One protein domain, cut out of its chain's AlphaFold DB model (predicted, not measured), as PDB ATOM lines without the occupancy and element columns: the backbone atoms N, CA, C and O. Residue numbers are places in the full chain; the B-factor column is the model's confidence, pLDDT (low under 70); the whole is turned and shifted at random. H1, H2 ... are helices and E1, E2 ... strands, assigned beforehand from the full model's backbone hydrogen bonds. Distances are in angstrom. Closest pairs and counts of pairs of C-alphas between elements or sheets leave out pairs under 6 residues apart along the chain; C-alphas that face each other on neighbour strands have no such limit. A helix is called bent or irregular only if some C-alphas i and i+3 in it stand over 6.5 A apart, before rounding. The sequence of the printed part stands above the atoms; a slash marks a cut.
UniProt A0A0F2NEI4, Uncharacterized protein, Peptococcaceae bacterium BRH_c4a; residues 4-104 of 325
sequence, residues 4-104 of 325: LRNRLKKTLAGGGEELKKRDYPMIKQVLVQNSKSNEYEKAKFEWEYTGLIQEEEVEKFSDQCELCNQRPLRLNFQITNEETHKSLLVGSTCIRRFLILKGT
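What this domain is: This is residues 4 to 104 of the 325 residues of an uncharacterized protein of Peptococcaceae bacterium BRH_c4a (UniProt A0A0F2NEI4). A small sheet of three antiparallel strands, in the order E1, E2, E3, has four helices placed round it in an arc: H1 by the end where E2 begins, then H4, then H2 with its last residues by the end of E2, and H3 beyond H2. The helices only graze the sheet or miss it, and a long loop, residues 55 to 74, joins E1 to E2. The printed part has 101 residues with four named helices and three named strands, in the chain order H1, H2, H3, E1, E2, E3, H4, and its class is mixed, helices and strands. It is compact, with a radius of gyration of the C-alphas of 13.0 A, and rounded, spanning 37 by 28 by 26 A.

How they stand to each other: E1, residues 47 to 54, E2, residues 75 to 81, and E3, residues 87 to 90, form a meander, each strand the antiparallel neighbour of the one before. E1 and E2 are a hairpin at 152 degrees, with N 48 and O 80 2.8 A apart and N 78 and O 51 2.8 A apart, within hydrogen-bond range. E2 and E3 are a hairpin at 148 degrees, with N 77 and O 90 2.9 A apart, within the same range. E1 bends by 52 degrees at residue 50. H4, residues 92 to 98, grazes the sheet with residues 92 to 95; its closest C-alphas to E2 are those of Ser 92 and Phe 77, 6.9 A apart. H1, residues 4 to 12, also grazes the sheet. H1 and H4 only just touch, with 3 pairs of C-alphas within 8 A, the closest those of Leu 12 and Ser 92 at 6.3 A; they run the same way at a shallow tilt of 34 degrees, only just short of steep. H2, residues 21 to 34, grazes the sheet with residues 30 to 34 and is near H4, with 6 pairs of C-alphas within 10 A. H3, residues 40 to 43, touches H2, which meets it with residues 28 to 32 alone; the closest C-alphas are those of Val 32 and Tyr 40, 5.7 A apart. H3 is not on the sheet, and it is apart from H1 and H4. Every O i to N i+4 pair is within hydrogen-bond range in H1 and H4, 8 of 10 are in H2, and H3 is too short for such a pair.

Where its parts are: H1 runs 12.2 A from C-alpha 4 at (8.613, -156.692, -4.019). H2 is the longest helix, 21.2 A, and is irregular, but only just: C-alphas 22 and 25 are 6.9 A apart. H3 measures 4.9 A. E1 measures 20.5 A and begins at C-alpha 47, (-4.417, -139.489, 7.678). E2 measures 19.6 A and E3 9.6 A. H4 measures 10.3 A and ends at C-alpha 98, (3.791, -140.357, 14.382).

The domain as a whole: The two C-alphas farthest apart are those of Asn 6 and Asn 38, 38.3 A. The printed part has no cut. The link from E1 to E2 is long, with 20 residues; the link from H1 to H2 is short, and the other four are tight. The mean pLDDT of the printed part is 93.3, and residues 15 to 16 are under 70.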
ATOM      1  N   LEU A   4       9.285-157.834  -4.645       87.62
ATOM      2  CA  LEU A   4       8.613-156.692  -4.019       87.62
ATOM      3  C   LEU A   4       8.206-156.995  -2.574       87.62
ATOM      4  O   LEU A   4       8.496-156.216  -1.670       87.62
ATOM      5  N   ARG A   5       7.640-158.178  -2.316       89.19
ATOM      6  CA  ARG A   5       7.327-158.612  -0.950       89.19
ATOM      7  C   ARG A   5       8.556-158.677  -0.048       89.19
ATOM      8  O   ARG A   5       8.513-158.232   1.097       89.19
ATOM      9  N   ASN A   6       9.665-159.223  -0.545       90.56
ATOM     10  CA  ASN A   6      10.908-159.266   0.225       90.56
ATOM     11  C   ASN A   6      11.444-157.855   0.514       90.56
ATOM     12  O   ASN A   6      11.967-157.614   1.604       90.56
ATOM     13  N   ARG A   7      11.301-156.928  -0.442       90.81
ATOM     14  CA  ARG A   7      11.640-155.509  -0.279       90.81
ATOM     15  C   ARG A   7      10.764-154.864   0.798       90.81
ATOM     16  O   ARG A   7      11.318-154.322   1.749       90.81
ATOM     17  N   LEU A   8       9.439-155.037   0.730       93.31
ATOM     18  CA  LEU A   8       8.492-154.555   1.743       93.31
ATOM     19  C   LEU A   8       8.849-155.080   3.138       93.31
ATOM     20  O   LEU A   8       9.004-154.294   4.068       93.31
ATOM     21  N   LYS A   9       9.066-156.393   3.282       93.00
ATOM     22  CA  LYS A   9       9.425-157.010   4.566       93.00
ATOM     23  C   LYS A   9      10.698-156.406   5.169       93.00
ATOM     24  O   LYS A   9      10.751-156.171   6.373       93.00
ATOM     25  N   LYS A  10      11.720-156.139   4.346       91.44
ATOM     26  CA  LYS A  10      12.960-155.480   4.792       91.44
ATOM     27  C   LYS A  10      12.723-154.031   5.222       91.44
ATOM     28  O   LYS A  10      13.304-153.609   6.218       91.44
ATOM     29  N   THR A  11      11.889-153.290   4.493       91.38
ATOM     30  CA  THR A  11      11.530-151.904   4.829       91.38
ATOM     31  C   THR A  11      10.763-151.842   6.151       91.38
ATOM     32  O   THR A  11      11.173-151.123   7.055       91.38
ATOM     33  N   LEU A  12       9.731-152.676   6.324       92.06
ATOM     34  CA  LEU A  12       8.921-152.734   7.550       92.06
ATOM     35  C   LEU A  12       9.714-153.186   8.786       92.06
ATOM     36  O   LEU A  12       9.382-152.809   9.909       92.06
ATOM     37  N   ALA A  13      10.783-153.964   8.594       89.69
ATOM     38  CA  ALA A  13      11.704-154.342   9.664       89.69
ATOM     39  C   ALA A  13      12.589-153.176  10.161       89.69
ATOM     40  O   ALA A  13      13.372-153.367  11.089       89.69
ATOM     41  N   GLY A  14      12.480-151.980   9.566       77.44
ATOM     42  CA  GLY A  14      13.223-150.784   9.973       77.44
ATOM     43  C   GLY A  14      14.651-150.715   9.426       77.44
ATOM     44  O   GLY A  14      15.464-149.942   9.924       77.44
ATOM     45  N   GLY A  15      14.985-151.512   8.408       65.31
ATOM     46  CA  GLY A  15      16.349-151.657   7.889       65.31
ATOM     47  C   GLY A  15      16.884-150.495   7.036       65.31
ATOM     48  O   GLY A  15      17.602-150.771   6.073       65.31
ATOM     49  N   GLY A  16      16.542-149.233   7.320       64.69
ATOM     50  CA  GLY A  16      17.026-148.102   6.509       64.69
ATOM     51  C   GLY A  16      16.695-146.676   6.964       64.69
ATOM     52  O   GLY A  16      17.244-145.745   6.391       64.69
ATOM     53  N   GLU A  17      15.848-146.477   7.975       76.00
ATOM     54  CA  GLU A  17      15.396-145.144   8.404       76.00
ATOM     55  C   GLU A  17      15.743-144.921   9.889       76.00
ATOM     56  O   GLU A  17      15.143-145.522  10.782       76.00
ATOM     57  N   GLU A  18      16.717-144.052  10.177       83.00
ATOM     58  CA  GLU A  18      17.098-143.689  11.549       83.00
ATOM     59  C   GLU A  18      16.571-142.303  11.926       83.00
ATOM     60  O   GLU A  18      17.254-141.286  11.791       83.00
ATOM     61  N   LEU A  19      15.353-142.255  12.460       86.75
ATOM     62  CA  LEU A  19      14.765-141.017  12.972       86.75
ATOM     63  C   LEU A  19      15.522-140.468  14.184       86.75
ATOM     64  O   LEU A  19      15.588-141.115  15.237       86.75
ATOM     65  N   LYS A  20      16.014-139.230  14.066       90.62
ATOM     66  CA  LYS A  20      16.684-138.510  15.152       90.62
ATOM     67  C   LYS A  20      15.673-137.614  15.866       90.62
ATOM     68  O   LYS A  20      14.758-137.072  15.257       90.62
ATOM     69  N   LYS A  21      15.859-137.390  17.173       90.69
ATOM     70  CA  LYS A  21      14.963-136.524  17.973       90.69
ATOM     71  C   LYS A  21      14.826-135.103  17.406       90.69
ATOM     72  O   LYS A  21      13.777-134.488  17.553       90.69
ATOM     73  N   ARG A  22      15.865-134.604  16.729       91.00
ATOM     74  CA  ARG A  22      15.870-133.288  16.067       91.00
ATOM     75  C   ARG A  22      14.859-133.171  14.919       91.00
ATOM     76  O   ARG A  22      14.482-132.061  14.580       91.00
ATOM     77  N   ASP A  23      14.412-134.294  14.359       91.12
ATOM     78  CA  ASP A  23      13.490-134.318  13.222       91.12
ATOM     79  C   ASP A  23      12.023-134.163  13.689       91.12
ATOM     80  O   ASP A  23      11.129-133.877  12.899       91.12
ATOM     81  N   TYR A  24      11.751-134.313  14.994       93.50
ATOM     82  CA  TYR A  24      10.392-134.354  15.550       93.50
ATOM     83  C   TYR A  24       9.627-133.029  15.391       93.50
ATOM     84  O   TYR A  24       8.455-133.086  15.021       93.50
ATOM     85  N   PRO A  25      10.222-131.844  15.645       95.25
ATOM     86  CA  PRO A  25       9.523-130.575  15.443       95.25
ATOM     87  C   PRO A  25       9.093-130.373  13.989       95.25
ATOM     88  O   PRO A  25       7.960-129.966  13.746       95.25
ATOM     89  N   MET A  26       9.960-130.736  13.037       95.00
ATOM     90  CA  MET A  26       9.655-130.662  11.608       95.00
ATOM     91  C   MET A  26       8.473-131.568  11.252       95.00
ATOM     92  O   MET A  26       7.521-131.106  10.637       95.00
ATOM     93  N   ILE A  27       8.488-132.825  11.701       95.81
ATOM     94  CA  ILE A  27       7.401-133.778  11.425       95.81
ATOM     95  C   ILE A  27       6.065-133.255  11.964       95.81
ATOM     96  O   ILE A  27       5.057-133.286  11.258       95.81
ATOM     97  N   LYS A  28       6.055-132.735  13.199       96.44
ATOM     98  CA  LYS A  28       4.855-132.134  13.798       96.44
ATOM     99  C   LYS A  28       4.344-130.956  12.974       96.44
ATOM    100  O   LYS A  28       3.144-130.860  12.741       96.44
ATOM    101  N   GLN A  29       5.251-130.084  12.539       97.19
ATOM    102  CA  GLN A  29       4.918-128.915  11.735       97.19
ATOM    103  C   GLN A  29       4.322-129.316  10.383       97.19
ATOM    104  O   GLN A  29       3.255-128.820  10.039       97.19
ATOM    105  N   VAL A  30       4.964-130.232   9.651       97.44
ATOM    106  CA  VAL A  30       4.480-130.699   8.343       97.44
ATOM    107  C   VAL A  30       3.102-131.344   8.473       97.44
ATOM    108  O   VAL A  30       2.222-131.049   7.665       97.44
ATOM    109  N   LEU A  31       2.882-132.176   9.498       96.81
ATOM    110  CA  LEU A  31       1.574-132.795   9.730       96.81
ATOM    111  C   LEU A  31       0.491-131.747   9.967       96.81
ATOM    112  O   LEU A  31      -0.513-131.761   9.271       96.81
ATOM    113  N   VAL A  32       0.716-130.813  10.894       97.69
ATOM    114  CA  VAL A  32      -0.261-129.766  11.224       97.69
ATOM    115  C   VAL A  32      -0.539-128.857  10.023       97.69
ATOM    116  O   VAL A  32      -1.690-128.556   9.745       97.69
ATOM    117  N   GLN A  33       0.489-128.466   9.262       97.75
ATOM    118  CA  GLN A  33       0.335-127.599   8.085       97.75
ATOM    119  C   GLN A  33      -0.478-128.231   6.948       97.75
ATOM    120  O   GLN A  33      -1.066-127.505   6.149       97.75
ATOM    121  N   ASN A  34      -0.491-129.561   6.850       97.50
ATOM    122  CA  ASN A  34      -1.241-130.291   5.826       97.50
ATOM    123  C   ASN A  34      -2.542-130.913   6.365       97.50
ATOM    124  O   ASN A  34      -3.262-131.576   5.613       97.50
ATOM    125  N   SER A  35      -2.843-130.691   7.643       97.50
ATOM    126  CA  SER A  35      -4.045-131.160   8.323       97.50
ATOM    127  C   SER A  35      -5.105-130.071   8.435       97.50
ATOM    128  O   SER A  35      -4.830-128.881   8.298       97.50
ATOM    129  N   LYS A  36      -6.345-130.490   8.691       97.31
ATOM    130  CA  LYS A  36      -7.452-129.590   9.022       97.31
ATOM    131  C   LYS A  36      -7.291-129.042  10.437       97.31
ATOM    132  O   LYS A  36      -7.629-127.889  10.699       97.31
ATOM    133  N   SER A  37      -6.810-129.868  11.364       96.62
ATOM    134  CA  SER A  37      -6.562-129.445  12.735       96.62
ATOM    135  C   SER A  37      -5.229-128.718  12.899       96.62
ATOM    136  O   SER A  37      -4.181-129.189  12.465       96.62
ATOM    137  N   ASN A  38      -5.267-127.625  13.661       96.06
ATOM    138  CA  ASN A  38      -4.077-126.901  14.113       96.06
ATOM    139  C   ASN A  38      -3.382-127.577  15.312       96.06
ATOM    140  O   ASN A  38      -2.302-127.158  15.728       96.06
ATOM    141  N   GLU A  39      -3.993-128.611  15.898       97.44
ATOM    142  CA  GLU A  39      -3.436-129.360  17.022       97.44
ATOM    143  C   GLU A  39      -2.811-130.666  16.531       97.44
ATOM    144  O   GLU A  39      -3.486-131.517  15.955       97.44
ATOM    145  N   TYR A  40      -1.528-130.875  16.838       96.44
ATOM    146  CA  TYR A  40      -0.790-132.079  16.436       96.44
ATOM    147  C   TYR A  40      -1.485-133.392  16.847       96.44
ATOM    148  O   TYR A  40      -1.553-134.337  16.062       96.44
ATOM    149  N   GLU A  41      -2.034-133.444  18.065       96.00
ATOM    150  CA  GLU A  41      -2.694-134.648  18.581       96.00
ATOM    151  C   GLU A  41      -3.972-135.008  17.823       96.00
ATOM    152  O   GLU A  41      -4.339-136.176  17.810       96.00
ATOM    153  N   LYS A  42      -4.632-134.041  17.182       96.50
ATOM    154  CA  LYS A  42      -5.794-134.282  16.317       96.50
ATOM    155  C   LYS A  42      -5.349-134.553  14.882       96.50
ATOM    156  O   LYS A  42      -5.803-135.523  14.285       96.50
ATOM    157  N   ALA A  43      -4.382-133.777  14.384       97.06
ATOM    158  CA  ALA A  43      -3.819-133.909  13.042       97.06
ATOM    159  C   ALA A  43      -3.339-135.339  12.738       97.06
ATOM    160  O   ALA A  43      -3.573-135.847  11.645       97.06
ATOM    161  N   LYS A  44      -2.732-136.038  13.710       96.38
ATOM    162  CA  LYS A  44      -2.240-137.417  13.521       96.38
ATOM    163  C   LYS A  44      -3.323-138.455  13.183       96.38
ATOM    164  O   LYS A  44      -2.952-139.514  12.682       96.38
ATOM    165  N   PHE A  45      -4.602-138.175  13.469       96.94
ATOM    166  CA  PHE A  45      -5.742-139.074  13.217       96.94
ATOM    167  C   PHE A  45      -6.432-138.841  11.866       96.94
ATOM    168  O   PHE A  45      -7.326-139.596  11.486       96.94
ATOM    169  N   GLU A  46      -6.048-137.792  11.140       96.94
ATOM    170  CA  GLU A  46      -6.726-137.389   9.901       96.94
ATOM    171  C   GLU A  46      -6.220-138.135   8.658       96.94
ATOM    172  O   GLU A  46      -6.789-138.009   7.575       96.94
ATOM    173  N   TRP A  47      -5.138-138.900   8.799       97.88
ATOM    174  CA  TRP A  47      -4.417-139.489   7.678       97.88
ATOM    175  C   TRP A  47      -4.877-140.915   7.398       97.88
ATOM    176  O   TRP A  47      -4.950-141.759   8.293       97.88
ATOM    177  N   GLU A  48      -5.117-141.205   6.125       97.31
ATOM    178  CA  GLU A  48      -5.360-142.545   5.616       97.31
ATOM    179  C   GLU A  48      -4.163-143.026   4.791       97.31
ATOM    180  O   GLU A  48      -3.566-142.272   4.027       97.31
ATOM    181  N   TYR A  49      -3.821-144.308   4.914       96.94
ATOM    182  CA  TYR A  49      -2.860-144.953   4.024       96.94
ATOM    183  C   TYR A  49      -3.529-145.348   2.701       96.94
ATOM    184  O   TYR A  49      -4.438-146.183   2.705       96.94
ATOM    185  N   THR A  50      -3.073-144.780   1.584       95.31
ATOM    186  CA  THR A  50      -3.751-144.877   0.280       95.31
ATOM    187  C   THR A  50      -2.966-145.623  -0.788       95.31
ATOM    188  O   THR A  50      -3.583-146.120  -1.727       95.31
ATOM    189  N   GLY A  51      -1.646-145.781  -0.660       93.88
ATOM    190  CA  GLY A  51      -0.892-146.467  -1.707       93.88
ATOM    191  C   GLY A  51       0.571-146.740  -1.404       93.88
ATOM    192  O   GLY A  51       1.151-146.219  -0.457       93.88
ATOM    193  N   LEU A  52       1.170-147.566  -2.256       95.00
ATOM    194  CA  LEU A  52       2.583-147.918  -2.231       95.00
ATOM    195  C   LEU A  52       3.187-147.572  -3.590       95.00
ATOM    196  O   LEU A  52       2.688-148.059  -4.601       95.00
ATOM    197  N   ILE A  53       4.261-146.787  -3.596       93.94
ATOM    198  CA  ILE A  53       4.977-146.393  -4.813       93.94
ATOM    199  C   ILE A  53       6.377-147.001  -4.783       93.94
ATOM    200  O   ILE A  53       7.085-146.958  -3.765       93.94
ATOM    201  N   GLN A  54       6.750-147.608  -5.904       89.94
ATOM    202  CA  GLN A  54       8.027-148.288  -6.081       89.94
ATOM    203  C   GLN A  54       9.091-147.352  -6.668       89.94
ATOM    204  O   GLN A  54       8.767-146.368  -7.323       89.94
ATOM    205  N   GLU A  55      10.370-147.668  -6.453       88.12
ATOM    206  CA  GLU A  55      11.501-146.885  -6.992       88.12
ATOM    207  C   GLU A  55      11.506-146.868  -8.526       88.12
ATOM    208  O   GLU A  55      11.935-145.910  -9.159       88.12
ATOM    209  N   GLU A  56      10.976-147.931  -9.121       87.50
ATOM    210  CA  GLU A  56      10.800-148.098 -10.553       87.50
ATOM    211  C   GLU A  56       9.772-147.107 -11.143       87.50
ATOM    212  O   GLU A  56       9.809-146.823 -12.340       87.50
ATOM    213  N   GLU A  57       8.888-146.528 -10.322       88.25
ATOM    214  CA  GLU A  57       7.923-145.493 -10.718       88.25
ATOM    215  C   GLU A  57       8.546-144.093 -10.613       88.25
ATOM    216  O   GLU A  57       8.077-143.236  -9.865       88.25
ATOM    217  N   VAL A  58       9.617-143.864 -11.378       87.12
ATOM    218  CA  VAL A  58      10.499-142.682 -11.282       87.12
ATOM    219  C   VAL A  58       9.745-141.344 -11.301       87.12
ATOM    220  O   VAL A  58      10.159-140.401 -10.637       87.12
ATOM    221  N   GLU A  59       8.625-141.252 -12.022       91.44
ATOM    222  CA  GLU A  59       7.817-140.024 -12.112       91.44
ATOM    223  C   GLU A  59       7.091-139.660 -10.809       91.44
ATOM    224  O   GLU A  59       6.782-138.492 -10.580       91.44
ATOM    225  N   LYS A  60       6.786-140.653  -9.967       92.31
ATOM    226  CA  LYS A  60       6.006-140.485  -8.730       92.31
ATOM    227  C   LYS A  60       6.820-140.753  -7.471       92.31
ATOM    228  O   LYS A  60       6.384-140.409  -6.376       92.31
ATOM    229  N   PHE A  61       7.956-141.425  -7.608       95.06
ATOM    230  CA  PHE A  61       8.806-141.803  -6.497       95.06
ATOM    231  C   PHE A  61       9.578-140.598  -5.953       95.06
ATOM    232  O   PHE A  61      10.093-139.777  -6.710       95.06
ATOM    233  N   SER A  62       9.708-140.525  -4.627       94.06
ATOM    234  CA  SER A  62      10.527-139.517  -3.957       94.06
ATOM    235  C   SER A  62      11.584-140.202  -3.105       94.06
ATOM    236  O   SER A  62      11.277-141.018  -2.233       94.06
ATOM    237  N   ASP A  63      12.846-139.834  -3.311       92.56
ATOM    238  CA  ASP A  63      13.961-140.381  -2.538       92.56
ATOM    239  C   ASP A  63      13.971-139.912  -1.068       92.56
ATOM    240  O   ASP A  63      14.677-140.494  -0.234       92.56
ATOM    241  N   GLN A  64      13.165-138.891  -0.754       94.31
ATOM    242  CA  GLN A  64      12.990-138.274   0.557       94.31
ATOM    243  C   GLN A  64      11.627-138.583   1.156       94.31
ATOM    244  O   GLN A  64      10.593-138.505   0.499       94.31
ATOM    245  N   CYS A  65      11.618-138.836   2.463       95.25
ATOM    246  CA  CYS A  65      10.382-138.805   3.234       95.25
ATOM    247  C   CYS A  65       9.893-137.364   3.383       95.25
ATOM    248  O   CYS A  65      10.575-136.548   3.995       95.25
ATOM    249  N   GLU A  66       8.683-137.062   2.927       96.62
ATOM    250  CA  GLU A  66       8.124-135.705   2.999       96.62
ATOM    251  C   GLU A  66       7.807-135.247   4.434       96.62
ATOM    252  O   GLU A  66       7.672-134.055   4.689       96.62
ATOM    253  N   LEU A  67       7.756-136.172   5.405       95.50
ATOM    254  CA  LEU A  67       7.579-135.834   6.822       95.50
ATOM    255  C   LEU A  67       8.885-135.469   7.534       95.50
ATOM    256  O   LEU A  67       8.917-134.516   8.309       95.50
ATOM    257  N   CYS A  68       9.948-136.253   7.337       94.44
ATOM    258  CA  CYS A  68      11.194-136.119   8.105       94.44
ATOM    259  C   CYS A  68      12.421-135.744   7.265       94.44
ATOM    260  O   CYS A  68      13.511-135.602   7.815       94.44
ATOM    261  N   ASN A  69      12.259-135.619   5.948       93.88
ATOM    262  CA  ASN A  69      13.297-135.311   4.965       93.88
ATOM    263  C   ASN A  69      14.490-136.290   4.942       93.88
ATOM    264  O   ASN A  69      15.581-135.959   4.475       93.88
ATOM    265  N   GLN A  70      14.314-137.503   5.472       90.44
ATOM    266  CA  GLN A  70      15.368-138.515   5.483       90.44
ATOM    267  C   GLN A  70      15.467-139.253   4.144       90.44
ATOM    268  O   GLN A  70      14.453-139.534   3.505       90.44
ATOM    269  N   ARG A  71      16.710-139.589   3.772       89.88
ATOM    270  CA  ARG A  71      17.108-140.372   2.593       89.88
ATOM    271  C   ARG A  71      17.953-141.588   3.008       89.88
ATOM    272  O   ARG A  71      18.619-141.510   4.044       89.88
ATOM    273  N   PRO A  72      18.054-142.629   2.161       89.25
ATOM    274  CA  PRO A  72      17.215-142.889   0.991       89.25
ATOM    275  C   PRO A  72      15.989-143.731   1.365       89.25
ATOM    276  O   PRO A  72      16.110-144.739   2.069       89.25
ATOM    277  N   LEU A  73      14.811-143.364   0.856       89.62
ATOM    278  CA  LEU A  73      13.660-144.263   0.897       89.62
ATOM    279  C   LEU A  73      13.827-145.389  -0.123       89.62
ATOM    280  O   LEU A  73      14.347-145.195  -1.214       89.62
ATOM    281  N   ARG A  74      13.387-146.598   0.242       88.56
ATOM    282  CA  ARG A  74      13.312-147.739  -0.692       88.56
ATOM    283  C   ARG A  74      11.916-147.947  -1.255       88.56
ATOM    284  O   ARG A  74      11.778-148.634  -2.259       88.56
ATOM    285  N   LEU A  75      10.899-147.476  -0.551       92.69
ATOM    286  CA  LEU A  75       9.491-147.534  -0.916       92.69
ATOM    287  C   LEU A  75       8.875-146.247  -0.376       92.69
ATOM    288  O   LEU A  75       9.156-145.899   0.774       92.69
ATOM    289  N   ASN A  76       8.047-145.575  -1.169       94.62
ATOM    290  CA  ASN A  76       7.209-144.502  -0.653       94.62
ATOM    291  C   ASN A  76       5.857-145.089  -0.274       94.62
ATOM    292  O   ASN A  76       5.200-145.764  -1.068       94.62
ATOM    293  N   PHE A  77       5.436-144.804   0.948       96.88
ATOM    294  CA  PHE A  77       4.076-145.053   1.384       96.88
ATOM    295  C   PHE A  77       3.300-143.756   1.209       96.88
ATOM    296  O   PHE A  77       3.663-142.731   1.786       96.88
ATOM    297  N   GLN A  78       2.261-143.790   0.385       97.69
ATOM    298  CA  GLN A  78       1.388-142.653   0.168       97.69
ATOM    299  C   GLN A  78       0.334-142.619   1.272       97.69
ATOM    300  O   GLN A  78      -0.411-143.582   1.476       97.69
ATOM    301  N   ILE A  79       0.290-141.504   1.990       97.94
ATOM    302  CA  ILE A  79      -0.781-141.180   2.930       97.94
ATOM    303  C   ILE A  79      -1.566-139.989   2.393       97.94
ATOM    304  O   ILE A  79      -1.026-139.147   1.677       97.94
ATOM    305  N   THR A  80      -2.852-139.909   2.700       98.19
ATOM    306  CA  THR A  80      -3.728-138.836   2.230       98.19
ATOM    307  C   THR A  80      -4.621-138.371   3.361       98.19
ATOM    308  O   THR A  80      -5.135-139.178   4.130       98.19
ATOM    309  N   ASN A  81      -4.785-137.060   3.467       97.56
ATOM    310  CA  ASN A  81      -5.772-136.447   4.331       97.56
ATOM    311  C   ASN A  81      -7.024-136.167   3.495       97.56
ATOM    312  O   ASN A  81      -6.979-135.397   2.536       97.56
ATOM    313  N   GLU A  82      -8.127-136.826   3.837       95.50
ATOM    314  CA  GLU A  82      -9.382-136.730   3.085       95.50
ATOM    315  C   GLU A  82      -9.994-135.324   3.147       95.50
ATOM    316  O   GLU A  82     -10.574-134.868   2.169       95.50
ATOM    317  N   GLU A  83      -9.814-134.611   4.261       96.12
ATOM    318  CA  GLU A  83     -10.416-133.293   4.494       96.12
ATOM    319  C   GLU A  83      -9.682-132.170   3.753       96.12
ATOM    320  O   GLU A  83     -10.297-131.198   3.321       96.12
ATOM    321  N   THR A  84      -8.356-132.273   3.632       97.31
ATOM    322  CA  THR A  84      -7.529-131.260   2.953       97.31
ATOM    323  C   THR A  84      -7.149-131.659   1.529       97.31
ATOM    324  O   THR A  84      -6.546-130.861   0.807       97.31
ATOM    325  N   HIS A  85      -7.458-132.898   1.133       96.75
ATOM    326  CA  HIS A  85      -7.019-133.546  -0.106       96.75
ATOM    327  C   HIS A  85      -5.496-133.508  -0.324       96.75
ATOM    328  O   HIS A  85      -5.012-133.645  -1.449       96.75
ATOM    329  N   LYS A  86      -4.712-133.313   0.743       97.88
ATOM    330  CA  LYS A  86      -3.249-133.345   0.686       97.88
ATOM    331  C   LYS A  86      -2.765-134.785   0.761       97.88
ATOM    332  O   LYS A  86      -3.231-135.562   1.591       97.88
ATOM    333  N   SER A  87      -1.791-135.128  -0.074       97.50
ATOM    334  CA  SER A  87      -1.100-136.417  -0.037       97.50
ATOM    335  C   SER A  87       0.369-136.229   0.294       97.50
ATOM    336  O   SER A  87       0.969-135.282  -0.204       97.50
ATOM    337  N   LEU A  88       0.932-137.150   1.076       97.69
ATOM    338  CA  LEU A  88       2.354-137.172   1.396       97.69
ATOM    339  C   LEU A  88       2.984-138.526   1.065       97.69
ATOM    340  O   LEU A  88       2.365-139.574   1.275       97.69
ATOM    341  N   LEU A  89       4.232-138.501   0.608       97.50
ATOM    342  CA  LEU A  89       5.072-139.671   0.362       97.50
ATOM    343  C   LEU A  89       6.055-139.868   1.514       97.50
ATOM    344  O   LEU A  89       6.990-139.090   1.713       97.50
ATOM    345  N   VAL A  90       5.851-140.922   2.299       96.69
ATOM    346  CA  VAL A  90       6.529-141.075   3.590       96.69
ATOM    347  C   VAL A  90       7.203-142.433   3.744       96.69
ATOM    348  O   VAL A  90       6.857-143.405   3.075       96.69
ATOM    349  N   GLY A  91       8.179-142.495   4.650       95.75
ATOM    350  CA  GLY A  91       8.819-143.735   5.082       95.75
ATOM    351  C   GLY A  91       7.998-144.487   6.133       95.75
ATOM    352  O   GLY A  91       7.187-143.903   6.865       95.75
ATOM    353  N   SER A  92       8.237-145.793   6.252       95.44
ATOM    354  CA  SER A  92       7.484-146.659   7.177       95.44
ATOM    355  C   SER A  92       7.683-146.281   8.648       95.44
ATOM    356  O   SER A  92       6.770-146.430   9.464       95.44
ATOM    357  N   THR A  93       8.851-145.741   9.002       95.00
ATOM    358  CA  THR A  93       9.173-145.373  10.386       95.00
ATOM    359  C   THR A  93       8.408-144.131  10.818       95.00
ATOM    360  O   THR A  93       8.001-144.036  11.978       95.00
ATOM    361  N   CYS A  94       8.163-143.197   9.893       95.31
ATOM    362  CA  CYS A  94       7.327-142.030  10.158       95.31
ATOM    363  C   CYS A  94       5.880-142.437  10.436       95.31
ATOM    364  O   CYS A  94       5.316-141.991  11.434       95.31
ATOM    365  N   ILE A  95       5.321-143.340   9.622       95.81
ATOM    366  CA  ILE A  95       3.967-143.869   9.839       95.81
ATOM    367  C   ILE A  95       3.885-144.529  11.216       95.81
ATOM    368  O   ILE A  95       3.057-144.144  12.036       95.81
ATOM    369  N   ARG A  96       4.810-145.451  11.512       95.62
ATOM    370  CA  ARG A  96       4.825-146.199  12.777       95.62
ATOM    371  C   ARG A  96       4.891-145.307  14.018       95.62
ATOM    372  O   ARG A  96       4.317-145.653  15.046       95.62
ATOM    373  N   ARG A  97       5.673-144.223  13.973       94.81
ATOM    374  CA  ARG A  97       5.966-143.407  15.164       94.81
ATOM    375  C   ARG A  97       5.023-142.228  15.366       94.81
ATOM    376  O   ARG A  97       4.845-141.830  16.514       94.81
ATOM    377  N   PHE A  98       4.480-141.649  14.297       95.81
ATOM    378  CA  PHE A  98       3.791-140.357  14.382       95.81
ATOM    379  C   PHE A  98       2.331-140.384  13.941       95.81
ATOM    380  O   PHE A  98       1.621-139.428  14.239       95.81
ATOM    381  N   LEU A  99       1.866-141.444  13.276       96.06
ATOM    382  CA  LEU A  99       0.500-141.514  12.758       96.06
ATOM    383  C   LEU A  99      -0.355-142.524  13.514       96.06
ATOM    384  O   LEU A  99       0.096-143.611  13.885       96.06
ATOM    385  N   ILE A 100      -1.627-142.174  13.679       97.00
ATOM    386  CA  ILE A 100      -2.682-143.116  14.039       97.00
ATOM    387  C   ILE A 100      -3.668-143.085  12.882       97.00
ATOM    388  O   ILE A 100      -4.416-142.128  12.733       97.00
ATOM    389  N   LEU A 101      -3.592-144.082  12.003       96.44
ATOM    390  CA  LEU A 101      -4.337-144.064  10.752       96.44
ATOM    391  C   LEU A 101      -5.845-144.055  11.015       96.44
ATOM    392  O   LEU A 101      -6.334-144.694  11.953       96.44
ATOM    393  N   LYS A 102      -6.579-143.332  10.166       94.25
ATOM    394  CA  LYS A 102      -8.035-143.205  10.248       94.25
ATOM    395  C   LYS A 102      -8.694-144.588  10.347       94.25
ATOM    396  O   LYS A 102      -8.372-145.498   9.588       94.25
ATOM    397  N   GLY A 103      -9.612-144.733  11.303       91.50
ATOM    398  CA  GLY A 103     -10.281-146.005  11.602       91.50
ATOM    399  C   GLY A 103      -9.572-146.885  12.636       91.50
ATOM    400  O   GLY A 103     -10.060-147.975  12.907       91.50
ATOM    401  N   THR A 104      -8.469-146.422  13.235       95.69
ATOM    402  CA  THR A 104      -7.778-147.122  14.332       95.69
ATOM    403  C   THR A 104      -7.767-146.293  15.614       95.69
ATOM    404  O   THR A 104      -7.834-145.064  15.581       95.69
TER     405      THR A 104